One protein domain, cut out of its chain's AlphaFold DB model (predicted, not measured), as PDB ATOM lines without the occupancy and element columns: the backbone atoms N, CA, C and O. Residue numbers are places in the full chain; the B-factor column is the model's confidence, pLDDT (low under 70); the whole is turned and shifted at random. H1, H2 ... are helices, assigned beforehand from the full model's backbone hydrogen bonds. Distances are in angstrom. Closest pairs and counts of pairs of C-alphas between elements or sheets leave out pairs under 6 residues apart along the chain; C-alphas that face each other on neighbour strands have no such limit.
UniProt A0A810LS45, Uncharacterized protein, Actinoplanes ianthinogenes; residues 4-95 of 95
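AT A GLANCE: This is residues 4 to 95 of the 95 residues of an uncharacterized protein of Actinoplanes ianthinogenes (UniProt A0A810LS45). Short helices and loops make a small body, with H2 and H6 packed on H5, the pair H3 and H4 to one side, and residues 4 to 11 of H1 sticking out. Residues 71 to 82, with no named element, pass through the middle. The printed part has 92 residues, six named helices, H1 to H6, and no named strand: all helix, compact, radius of gyration of the C-alphas 13.6 A, spans 42 by 30 by 23 A.

HOW THE PARTS SIT: H1, residues 4 to 14, touches no helix. H2, residues 19 to 22, touches H5, residues 61 to 70; closest C-alphas, Ala 20 and Cys 64, 5.3 A. H3, residues 35 to 38, touches H4, residues 45 to 55; closest C-alphas, Phe 38 and Ala 51, 5.2 A. H5 touches H6, residues 83 to 93, about perpendicular at 79 degrees; closest C-alphas, Val 69 and Arg 86, 5.7 A. Every O i to N i+4 pair is within hydrogen-bond range in H4, H5 and H6, 5 of 7 in H1; H2 and H3 are too short.

IN THESE COORDINATES: H1, 15.6 A long, begins at C-alpha 4 (161.392, 115.844, 130.215); H6, 15.5 A, ends at C-alpha 93 (183.678, 117.698, 145.179).

THE WHOLE: The printed part has no cut. Links H2 to H3 and H5 to H6 are long. Residues 4 to 18, 42 to 45 and 95 have pLDDT under 70.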
ATOM      1  N   SER A   4     160.245 115.845 129.294       54.62
ATOM      2  CA  SER A   4     161.392 115.844 130.215       54.62
ATOM      3  C   SER A   4     162.145 117.183 130.359       54.62
ATOM      4  O   SER A   4     162.664 117.470 131.433       54.62
ATOM      5  N   ARG A   5     162.187 118.046 129.329       53.69
ATOM      6  CA  ARG A   5     162.853 119.368 129.424       53.69
ATOM      7  C   ARG A   5     162.034 120.412 130.192       53.69
ATOM      8  O   ARG A   5     162.613 121.316 130.781       53.69
ATOM      9  N   ILE A   6     160.707 120.280 130.182       54.12
ATOM     10  CA  ILE A   6     159.798 121.178 130.906       54.12
ATOM     11  C   ILE A   6     159.830 120.845 132.405       54.12
ATOM     12  O   ILE A   6     159.848 121.760 133.222       54.12
ATOM     13  N   ASP A   7     159.949 119.561 132.763       55.66
ATOM     14  CA  ASP A   7     160.041 119.112 134.159       55.66
ATOM     15  C   ASP A   7     161.305 119.625 134.870       55.66
ATOM     16  O   ASP A   7     161.220 120.099 136.000       55.66
ATOM     17  N   ALA A   8     162.464 119.613 134.202       51.66
ATOM     18  CA  ALA A   8     163.712 120.140 134.764       51.66
ATOM     19  C   ALA A   8     163.651 121.659 135.008       51.66
ATOM     20  O   ALA A   8     164.100 122.140 136.045       51.66
ATOM     21  N   ALA A   9     163.045 122.410 134.083       49.62
ATOM     22  CA  ALA A   9     162.851 123.851 134.228       49.62
ATOM     23  C   ALA A   9     161.854 124.192 135.353       49.62
ATOM     24  O   ALA A   9     162.086 125.120 136.120       49.62
ATOM     25  N   LEU A  10     160.776 123.417 135.509       49.94
ATOM     26  CA  LEU A  10     159.815 123.568 136.611       49.94
ATOM     27  C   LEU A  10     160.398 123.164 137.973       49.94
ATOM     28  O   LEU A  10     160.052 123.773 138.983       49.94
ATOM     29  N   LEU A  11     161.286 122.168 138.010       52.31
ATOM     30  CA  LEU A  11     162.023 121.780 139.213       52.31
ATOM     31  C   LEU A  11     163.039 122.864 139.611       52.31
ATOM     32  O   LEU A  11     163.088 123.250 140.776       52.31
ATOM     33  N   ALA A  12     163.764 123.425 138.637       49.41
ATOM     34  CA  ALA A  12     164.667 124.558 138.834       49.41
ATOM     35  C   ALA A  12     163.924 125.820 139.311       49.41
ATOM     36  O   ALA A  12     164.385 126.490 140.230       49.41
ATOM     37  N   LEU A  13     162.726 126.102 138.777       47.38
ATOM     38  CA  LEU A  13     161.877 127.190 139.277       47.38
ATOM     39  C   LEU A  13     161.323 126.927 140.685       47.38
ATOM     40  O   LEU A  13     161.005 127.877 141.384       47.38
ATOM     41  N   ARG A  14     161.176 125.682 141.145       54.50
ATOM     42  CA  ARG A  14     160.698 125.381 142.511       54.50
ATOM     43  C   ARG A  14     161.817 125.385 143.560       54.50
ATOM     44  O   ARG A  14     161.521 125.423 144.749       54.50
ATOM     45  N   ALA A  15     163.082 125.427 143.143       54.50
ATOM     46  CA  ALA A  15     164.264 125.420 144.006       54.50
ATOM     47  C   ALA A  15     164.699 126.828 144.468       54.50
ATOM     48  O   ALA A  15     165.887 127.128 144.538       54.50
ATOM     49  N   GLN A  16     163.756 127.720 144.780       62.25
ATOM     50  CA  GLN A  16     164.081 129.103 145.171       62.25
ATOM     51  C   GLN A  16     164.448 129.251 146.662       62.25
ATOM     52  O   GLN A  16     164.893 130.321 147.074       62.25
ATOM     53  N   ARG A  17     164.282 128.206 147.491       64.94
ATOM     54  CA  ARG A  17     164.632 128.249 148.921       64.94
ATOM     55  C   ARG A  17     164.998 126.860 149.473       64.94
ATOM     56  O   ARG A  17     164.296 125.903 149.144       64.94
ATOM     57  N   PRO A  18     166.050 126.725 150.308       67.88
ATOM     58  CA  PRO A  18     166.373 125.461 150.947       67.88
ATOM     59  C   PRO A  18     165.301 125.114 151.983       67.88
ATOM     60  O   PRO A  18     164.928 125.998 152.760       67.88
ATOM     61  N   PRO A  19     164.906 123.834 152.108       72.12
ATOM     62  CA  PRO A  19     164.070 123.369 153.218       72.12
ATOM     63  C   PRO A  19     164.674 123.721 154.587       72.12
ATOM     64  O   PRO A  19     163.964 124.047 155.528       72.12
ATOM     65  N   ALA A  20     166.006 123.741 154.677       74.69
ATOM     66  CA  ALA A  20     166.757 124.177 155.853       74.69
ATOM     67  C   ALA A  20     166.493 125.641 156.242       74.69
ATOM     68  O   ALA A  20     166.434 125.974 157.423       74.69
ATOM     69  N   ALA A  21     166.293 126.530 155.263       74.12
ATOM     70  CA  ALA A  21     165.874 127.893 155.559       74.12
ATOM     71  C   ALA A  21     164.409 127.943 156.003       74.12
ATOM     72  O   ALA A  21     164.032 128.953 156.586       74.12
ATOM     73  N   ASP A  22     163.593 126.918 155.701       78.75
ATOM     74  CA  ASP A  22     162.171 126.802 156.060       78.75
ATOM     75  C   ASP A  22     161.867 126.510 157.521       78.75
ATOM     76  O   ASP A  22     160.734 126.718 157.961       78.75
ATOM     77  N   GLN A  23     162.895 126.158 158.280       86.12
ATOM     78  CA  GLN A  23     162.754 125.812 159.678       86.12
ATOM     79  C   GLN A  23     162.480 127.047 160.555       86.12
ATOM     80  O   GLN A  23     163.032 128.125 160.308       86.12
ATOM     81  N   PRO A  24     161.628 126.918 161.588       87.88
ATOM     82  CA  PRO A  24     161.253 128.033 162.459       87.88
ATOM     83  C   PRO A  24     162.437 128.601 163.261       87.88
ATOM     84  O   PRO A  24     162.440 129.778 163.612       87.88
ATOM     85  N   ASP A  25     163.454 127.785 163.521       92.25
ATOM     86  CA  ASP A  25     164.700 128.127 164.213       92.25
ATOM     87  C   ASP A  25     165.840 128.525 163.252       92.25
ATOM     88  O   ASP A  25     166.980 128.726 163.675       92.25
ATOM     89  N   ALA A  26     165.557 128.690 161.954       93.94
ATOM     90  CA  ALA A  26     166.529 129.226 161.012       93.94
ATOM     91  C   ALA A  26     166.907 130.671 161.391       93.94
ATOM     92  O   ALA A  26     166.058 131.566 161.454       93.94
ATOM     93  N   ALA A  27     168.205 130.923 161.598       94.62
ATOM     94  CA  ALA A  27     168.696 132.233 162.036       94.62
ATOM     95  C   ALA A  27     168.372 133.354 161.033       94.62
ATOM     96  O   ALA A  27     168.101 134.478 161.433       94.62
ATOM     97  N   CYS A  28     168.343 133.052 159.730       91.94
ATOM     98  CA  CYS A  28     168.014 134.027 158.685       91.94
ATOM     99  C   CYS A  28     166.548 134.493 158.683       91.94
ATOM    100  O   CYS A  28     166.214 135.407 157.937       91.94
ATOM    101  N   ARG A  29     165.678 133.860 159.479       89.44
ATOM    102  CA  ARG A  29     164.255 134.206 159.608       89.44
ATOM    103  C   ARG A  29     163.892 134.898 160.902       89.44
ATOM    104  O   ARG A  29     162.720 135.223 161.094       89.44
ATOM    105  N   GLN A  30     164.853 135.059 161.801       91.88
ATOM    106  CA  GLN A  30     164.560 135.699 163.067       91.88
ATOM    107  C   GLN A  30     164.138 137.155 162.809       91.88
ATOM    108  O   GLN A  30     164.666 137.779 161.886       91.88
ATOM    109  N   PRO A  31     163.166 137.699 163.566       90.81
ATOM    110  CA  PRO A  31     162.589 139.019 163.289       90.81
ATOM    111  C   PRO A  31     163.595 140.180 163.288       90.81
ATOM    112  O   PRO A  31     163.302 141.243 162.751       90.81
ATOM    113  N   ASP A  32     164.756 139.994 163.914       91.88
ATOM    114  CA  ASP A  32     165.857 140.952 164.017       91.88
ATOM    115  C   ASP A  32     166.853 140.883 162.846       91.88
ATOM    116  O   ASP A  32     167.805 141.666 162.796       91.88
ATOM    117  N   VAL A  33     166.652 139.962 161.902       91.69
ATOM    118  CA  VAL A  33     167.531 139.768 160.750       91.69
ATOM    119  C   VAL A  33     166.892 140.330 159.487       91.69
ATOM    120  O   VAL A  33     165.831 139.887 159.054       91.69
ATOM    121  N   ASP A  34     167.591 141.268 158.852       90.50
ATOM    122  CA  ASP A  34     167.227 141.806 157.542       90.50
ATOM    123  C   ASP A  34     167.542 140.787 156.420       90.50
ATOM    124  O   ASP A  34     168.708 140.406 156.257       90.50
ATOM    125  N   PRO A  35     166.548 140.336 155.626       87.19
ATOM    126  CA  PRO A  35     166.774 139.434 154.497       87.19
ATOM    127  C   PRO A  35     167.723 139.989 153.425       87.19
ATOM    128  O   PRO A  35     168.429 139.210 152.776       87.19
ATOM    129  N   ASP A  36     167.793 141.311 153.251       88.75
ATOM    130  CA  ASP A  36     168.601 141.937 152.198       88.75
ATOM    131  C   ASP A  36     170.106 141.798 152.467       88.75
ATOM    132  O   ASP A  36     170.919 141.777 151.537       88.75
ATOM    133  N   VAL A  37     170.498 141.572 153.730       90.12
ATOM    134  CA  VAL A  37     171.888 141.269 154.110       90.12
ATOM    135  C   VAL A  37     172.422 140.032 153.381       90.12
ATOM    136  O   VAL A  37     173.619 139.966 153.093       90.12
ATOM    137  N   PHE A  38     171.566 139.062 153.043       90.50
ATOM    138  CA  PHE A  38     171.976 137.844 152.338       90.50
ATOM    139  C   PHE A  38     172.171 138.046 150.834       90.50
ATOM    140  O   PHE A  38     172.772 137.184 150.191       90.50
ATOM    141  N   PHE A  39     171.744 139.179 150.272       88.88
ATOM    142  CA  PHE A  39     171.858 139.496 148.846       88.88
ATOM    143  C   PHE A  39     172.627 140.809 148.623       88.88
ATOM    144  O   PHE A  39     172.099 141.750 148.029       88.88
ATOM    145  N   PRO A  40     173.894 140.897 149.077       80.50
ATOM    146  CA  PRO A  40     174.659 142.127 148.967       80.50
ATOM    147  C   PRO A  40     175.007 142.448 147.503       80.50
ATOM    148  O   PRO A  40     175.175 141.529 146.691       80.50
ATOM    149  N   PRO A  41     175.210 143.735 147.158       80.06
ATOM    150  CA  PRO A  41     175.675 144.126 145.837       80.06
ATOM    151  C   PRO A  41     176.988 143.417 145.456       80.06
ATOM    152  O   PRO A  41     177.865 143.241 146.321       80.06
ATOM    153  N   PRO A  42     177.168 143.046 144.174       69.06
ATOM    154  CA  PRO A  42     178.389 142.404 143.699       69.06
ATOM    155  C   PRO A  42     179.641 143.208 144.076       69.06
ATOM    156  O   PRO A  42     179.661 144.431 143.970       69.06
ATOM    157  N   GLY A  43     180.700 142.521 144.514       65.19
ATOM    158  CA  GLY A  43     181.984 143.152 144.851       65.19
ATOM    159  C   GLY A  43     182.089 143.729 146.268       65.19
ATOM    160  O   GLY A  43     183.147 144.236 146.633       65.19
ATOM    161  N   THR A  44     181.049 143.620 147.103       68.50
ATOM    162  CA  THR A  44     181.095 144.110 148.491       68.50
ATOM    163  C   THR A  44     181.470 142.999 149.486       68.50
ATOM    164  O   THR A  44     180.671 142.140 149.866       68.50
ATOM    165  N   ALA A  45     182.721 143.015 149.956       69.38
ATOM    166  CA  ALA A  45     183.199 142.056 150.961       69.38
ATOM    167  C   ALA A  45     182.490 142.222 152.323       69.38
ATOM    168  O   ALA A  45     182.236 141.239 153.021       69.38
ATOM    169  N   ILE A  46     182.128 143.462 152.675       71.38
ATOM    170  CA  ILE A  46     181.494 143.814 153.954       71.38
ATOM    171  C   ILE A  46     180.097 143.185 154.075       71.38
ATOM    172  O   ILE A  46     179.793 142.576 155.100       71.38
ATOM    173  N   GLY A  47     179.274 143.252 153.021       73.94
ATOM    174  CA  GLY A  47     177.921 142.681 153.037       73.94
ATOM    175  C   GLY A  47     177.931 141.161 153.225       73.94
ATOM    176  O   GLY A  47     177.199 140.612 154.045       73.94
ATOM    177  N   SER A  48     178.870 140.481 152.562       85.06
ATOM    178  CA  SER A  48     179.039 139.030 152.699       85.06
ATOM    179  C   SER A  48     179.443 138.609 154.121       85.06
ATOM    180  O   SER A  48     179.047 137.543 154.591       85.06
ATOM    181  N   ALA A  49     180.229 139.430 154.829       89.62
ATOM    182  CA  ALA A  49     180.671 139.138 156.193       89.62
ATOM    183  C   ALA A  49     179.525 139.218 157.219       89.62
ATOM    184  O   ALA A  49     179.460 138.387 158.133       89.62
ATOM    185  N   ALA A  50     178.606 140.175 157.049       90.44
ATOM    186  CA  ALA A  50     177.414 140.298 157.883       90.44
ATOM    187  C   ALA A  50     176.515 139.058 157.746       90.44
ATOM    188  O   ALA A  50     176.236 138.388 158.743       90.44
ATOM    189  N   ALA A  51     176.186 138.663 156.513       93.25
ATOM    190  CA  ALA A  51     175.382 137.468 156.245       93.25
ATOM    191  C   ALA A  51     176.007 136.193 156.826       93.25
ATOM    192  O   ALA A  51     175.345 135.412 157.511       93.25
ATOM    193  N   LYS A  52     177.319 136.005 156.636       94.69
ATOM    194  CA  LYS A  52     178.051 134.859 157.200       94.69
ATOM    195  C   LYS A  52     178.001 134.810 158.725       94.69
ATOM    196  O   LYS A  52     178.028 133.726 159.301       94.69
ATOM    197  N   THR A  53     177.947 135.961 159.387       95.31
ATOM    198  CA  THR A  53     177.836 136.033 160.849       95.31
ATOM    199  C   THR A  53     176.481 135.530 161.329       95.31
ATOM    200  O   THR A  53     176.439 134.788 162.309       95.31
ATOM    201  N   VAL A  54     175.405 135.836 160.601       95.12
ATOM    202  CA  VAL A  54     174.082 135.260 160.872       95.12
ATOM    203  C   VAL A  54     174.076 133.758 160.581       95.12
ATOM    204  O   VAL A  54     173.678 132.974 161.439       95.12
ATOM    205  N   CYS A  55     174.593 133.330 159.421       95.50
ATOM    206  CA  CYS A  55     174.633 131.910 159.051       95.50
ATOM    207  C   CYS A  55     175.340 131.040 160.097       95.50
ATOM    208  O   CYS A  55     174.856 129.955 160.393       95.50
ATOM    209  N   ARG A  56     176.449 131.513 160.685       95.62
ATOM    210  CA  ARG A  56     177.218 130.777 161.708       95.62
ATOM    211  C   ARG A  56     176.447 130.470 162.991       95.62
ATOM    212  O   ARG A  56     176.891 129.629 163.763       95.62
ATOM    213  N   ARG A  57     175.330 131.157 163.233       95.19
ATOM    214  CA  ARG A  57     174.438 130.911 164.373       95.19
ATOM    215  C   ARG A  57     173.261 130.002 164.007       95.19
ATOM    216  O   ARG A  57     172.477 129.661 164.882       95.19
ATOM    217  N   CYS A  58     173.107 129.652 162.730       96.12
ATOM    218  CA  CYS A  58     172.002 128.836 162.251       96.12
ATOM    219  C   CYS A  58     172.282 127.347 162.519       96.12
ATOM    220  O   CYS A  58     173.318 126.859 162.063       96.12
ATOM    221  N   PRO A  59     171.366 126.607 163.171       95.75
ATOM    222  CA  PRO A  59     171.520 125.163 163.359       95.75
ATOM    223  C   PRO A  59     171.488 124.386 162.033       95.75
ATOM    224  O   PRO A  59     172.087 123.324 161.933       95.75
ATOM    225  N   HIS A  60     170.872 124.953 160.991       95.69
ATOM    226  CA  HIS A  60     170.715 124.328 159.669       95.69
ATOM    227  C   HIS A  60     171.751 124.809 158.641       95.69
ATOM    228  O   HIS A  60     171.474 124.860 157.440       95.69
ATOM    229  N   ILE A  61     172.924 125.272 159.095       95.50
ATOM    230  CA  ILE A  61     173.945 125.857 158.211       95.50
ATOM    231  C   ILE A  61     174.446 124.860 157.158       95.50
ATOM    232  O   ILE A  61     174.620 125.256 156.004       95.50
ATOM    233  N   ASP A  62     174.656 123.602 157.543       94.88
ATOM    234  CA  ASP A  62     175.215 122.573 156.667       94.88
ATOM    235  C   ASP A  62     174.190 122.144 155.611       94.88
ATOM    236  O   ASP A  62     174.459 122.319 154.425       94.88
ATOM    237  N   ASP A  63     172.970 121.778 156.013       93.25
ATOM    238  CA  ASP A  63     171.875 121.453 155.084       93.25
ATOM    239  C   ASP A  63     171.595 122.592 154.085       93.25
ATOM    240  O   ASP A  63     171.348 122.374 152.898       93.25
ATOM    241  N   CYS A  64     171.653 123.845 154.553       94.62
ATOM    242  CA  CYS A  64     171.482 125.025 153.704       94.62
ATOM    243  C   CYS A  64     172.640 125.190 152.706       94.62
ATOM    244  O   CYS A  64     172.414 125.575 151.555       94.62
ATOM    245  N   ARG A  65     173.878 124.905 153.130       94.94
ATOM    246  CA  ARG A  65     175.065 124.961 152.270       94.94
ATOM    247  C   ARG A  65     175.010 123.878 151.204       94.94
ATOM    248  O   ARG A  65     175.240 124.188 150.037       94.94
ATOM    249  N   ASP A  66     174.694 122.654 151.599       92.19
ATOM    250  CA  ASP A  66     174.700 121.491 150.719       92.19
ATOM    251  C   ASP A  66     173.632 121.648 149.640       92.19
ATOM    252  O   ASP A  66     173.951 121.610 148.451       92.19
ATOM    253  N   TRP A  67     172.416 122.036 150.036       91.31
ATOM    254  CA  TRP A  67     171.369 122.405 149.087       91.31
ATOM    255  C   TRP A  67     171.829 123.499 148.112       91.31
ATOM    256  O   TRP A  67     171.667 123.364 146.901       91.31
ATOM    257  N   ALA A  68     172.454 124.576 148.604       92.31
ATOM    258  CA  ALA A  68     172.877 125.681 147.743       92.31
ATOM    259  C   ALA A  68     173.999 125.291 146.764       92.31
ATOM    260  O   ALA A  68     174.119 125.877 145.679       92.31
ATOM    261  N   VAL A  69     174.845 124.333 147.148       91.81
ATOM    262  CA  VAL A  69     175.890 123.755 146.300       91.81
ATOM    263  C   VAL A  69     175.266 122.867 145.224       91.81
ATOM    264  O   VAL A  69     175.579 123.071 144.045       91.81
ATOM    265  N   GLU A  70     174.372 121.958 145.614       88.69
ATOM    266  CA  GLU A  70     173.683 120.993 144.747       88.69
ATOM    267  C   GLU A  70     172.784 121.672 143.712       88.69
ATOM    268  O   GLU A  70     172.868 121.367 142.522       88.69
ATOM    269  N   THR A  71     171.971 122.645 144.130       86.56
ATOM    270  CA  THR A  71     171.066 123.370 143.226       86.56
ATOM    271  C   THR A  71     171.748 124.523 142.491       86.56
ATOM    272  O   THR A  71     171.070 125.314 141.844       86.56
ATOM    273  N   GLN A  72     173.069 124.663 142.623       89.31
ATOM    274  CA  GLN A  72     173.866 125.693 141.956       89.31
ATOM    275  C   GLN A  72     173.340 127.122 142.159       89.31
ATOM    276  O   GLN A  72     173.344 127.915 141.225       89.31
ATOM    277  N   GLN A  73     172.936 127.485 143.382       87.88
ATOM    278  CA  GLN A  73     172.463 128.849 143.646       87.88
ATOM    279  C   GLN A  73     173.515 129.879 143.217       87.88
ATOM    280  O   GLN A  73     174.659 129.835 143.686       87.88
ATOM    281  N   GLU A  74     173.129 130.809 142.345       85.25
ATOM    282  CA  GLU A  74     174.047 131.736 141.663       85.25
ATOM    283  C   GLU A  74     174.231 133.062 142.408       85.25
ATOM    284  O   GLU A  74     175.234 133.756 142.233       85.25
ATOM    285  N   HIS A  75     173.290 133.409 143.284       86.94
ATOM    286  CA  HIS A  75     173.266 134.687 143.988       86.94
ATOM    287  C   HIS A  75     173.239 134.497 145.498       86.94
ATOM    288  O   HIS A  75     172.910 133.422 145.993       86.94
ATOM    289  N   GLY A  76     173.607 135.550 146.225       89.88
ATOM    290  CA  GLY A  76     173.477 135.624 147.676       89.88
ATOM    291  C   GLY A  76     174.353 134.667 148.495       89.88
ATOM    292  O   GLY A  76     175.089 133.807 147.984       89.88
ATOM    293  N   VAL A  77     174.268 134.857 149.808       92.56
ATOM    294  CA  VAL A  77     174.951 134.065 150.829       92.56
ATOM    295  C   VAL A  77     174.012 132.983 151.349       92.56
ATOM    296  O   VAL A  77     172.965 133.280 151.914       92.56
ATOM    297  N   TRP A  78     174.427 131.725 151.210       93.62
ATOM    298  CA  TRP A  78     173.666 130.550 151.642       93.62
ATOM    299  C   TRP A  78     174.572 129.628 152.449       93.62
ATOM    300  O   TRP A  78     175.724 129.420 152.058       93.62
ATOM    301  N   GLY A  79     174.099 129.115 153.587       94.62
ATOM    302  CA  GLY A  79     174.883 128.199 154.428       94.62
ATOM    303  C   GLY A  79     176.285 128.721 154.787       94.62
ATOM    304  O   GLY A  79     177.248 127.961 154.846       94.62
ATOM    305  N   GLY A  80     176.434 130.043 154.938       95.12
ATOM    306  CA  GLY A  80     177.718 130.694 155.213       95.12
ATOM    307  C   GLY A  80     178.675 130.812 154.018       95.12
ATOM    308  O   GLY A  80     179.848 131.115 154.224       95.12
ATOM    309  N   THR A  81     178.199 130.613 152.786       94.50
ATOM    310  CA  THR A  81     179.019 130.641 151.561       94.50
ATOM    311  C   THR A  81     178.530 131.679 150.556       94.50
ATOM    312  O   THR A  81     177.327 131.858 150.369       94.50
ATOM    313  N   THR A  82     179.457 132.353 149.878       93.25
ATOM    314  CA  THR A  82     179.178 133.217 148.717       93.25
ATOM    315  C   THR A  82     179.049 132.388 147.430       93.25
ATOM    316  O   THR A  82     179.463 131.224 147.407       93.25
ATOM    317  N   PRO A  83     178.536 132.960 146.321       91.31
ATOM    318  CA  PRO A  83     178.487 132.251 145.042       91.31
ATOM    319  C   PRO A  83     179.858 131.739 144.586       91.31
ATOM    320  O   PRO A  83     179.984 130.587 144.174       91.31
ATOM    321  N   SER A  84     180.903 132.561 144.730       91.25
ATOM    322  CA  SER A  84     182.279 132.188 144.385       91.25
ATOM    323  C   SER A  84     182.806 131.046 145.256       91.25
ATOM    324  O   SER A  84     183.435 130.128 144.744       91.25
ATOM    325  N   GLU A  85     182.504 131.041 146.556       94.00
ATOM    326  CA  GLU A  85     182.900 129.942 147.447       94.00
ATOM    327  C   GLU A  85     182.197 128.632 147.083       94.00
ATOM    328  O   GLU A  85     182.828 127.577 147.098       94.00
ATOM    329  N   ARG A  86     180.920 128.686 146.682       94.06
ATOM    330  CA  ARG A  86     180.194 127.499 146.206       94.06
ATOM    331  C   ARG A  86     180.769 126.938 144.907       94.06
ATOM    332  O   ARG A  86     180.775 125.724 144.733       94.06
ATOM    333  N   VAL A  87     181.280 127.787 144.012       92.69
ATOM    334  CA  VAL A  87     182.004 127.327 142.813       92.69
ATOM    335  C   VAL A  87     183.234 126.509 143.213       92.69
ATOM    336  O   VAL A  87     183.434 125.418 142.684       92.69
ATOM    337  N   GLU A  88     184.020 126.991 144.176       94.00
ATOM    338  CA  GLU A  88     185.204 126.270 144.653       94.00
ATOM    339  C   GLU A  88     184.848 124.969 145.387       94.00
ATOM    340  O   GLU A  88     185.529 123.959 145.209       94.00
ATOM    341  N   LEU A  89     183.753 124.946 146.155       93.25
ATOM    342  CA  LEU A  89     183.244 123.721 146.787       93.25
ATOM    343  C   LEU A  89     182.846 122.661 145.751       93.25
ATOM    344  O   LEU A  89     183.234 121.505 145.888       93.25
ATOM    345  N   ARG A  90     182.147 123.053 144.676       90.94
ATOM    346  CA  ARG A  90     181.786 122.131 143.586       90.94
ATOM    347  C   ARG A  90     183.009 121.563 142.872       90.94
ATOM    348  O   ARG A  90     183.032 120.375 142.574       90.94
ATOM    349  N   LYS A  91     184.030 122.390 142.622       91.25
ATOM    350  CA  LYS A  91     185.291 121.926 142.020       91.25
ATOM    351  C   LYS A  91     185.989 120.894 142.903       91.25
ATOM    352  O   LYS A  91     186.470 119.897 142.386       91.25
ATOM    353  N   LYS A  92     186.020 121.122 144.220       87.06
ATOM    354  CA  LYS A  92     186.608 120.185 145.188       87.06
ATOM    355  C   LYS A  92     185.833 118.873 145.294       87.06
ATOM    356  O   LYS A  92     186.455 117.848 145.502       87.06
ATOM    357  N   ALA A  93     184.509 118.904 145.152       79.06
ATOM    358  CA  ALA A  93     183.678 117.698 145.179       79.06
ATOM    359  C   ALA A  93     183.795 116.841 143.902       79.06
ATOM    360  O   ALA A  93     183.455 115.664 143.926       79.06
ATOM    361  N   ALA A  94     184.241 117.433 142.790       70.88
ATOM    362  CA  ALA A  94     184.412 116.756 141.503       70.88
ATOM    363  C   ALA A  94     185.845 116.239 141.249       70.88
ATOM    364  O   ALA A  94     186.084 115.644 140.198       70.88
ATOM    365  N   ALA A  95     186.779 116.515 142.164       58.59
ATOM    366  CA  ALA A  95     188.178 116.086 142.117       58.59
ATOM    367  C   ALA A  95     188.386 114.832 142.974       58.59
ATOM    368  O   ALA A  95     189.186 113.972 142.545       58.59
TER     369      ALA A  95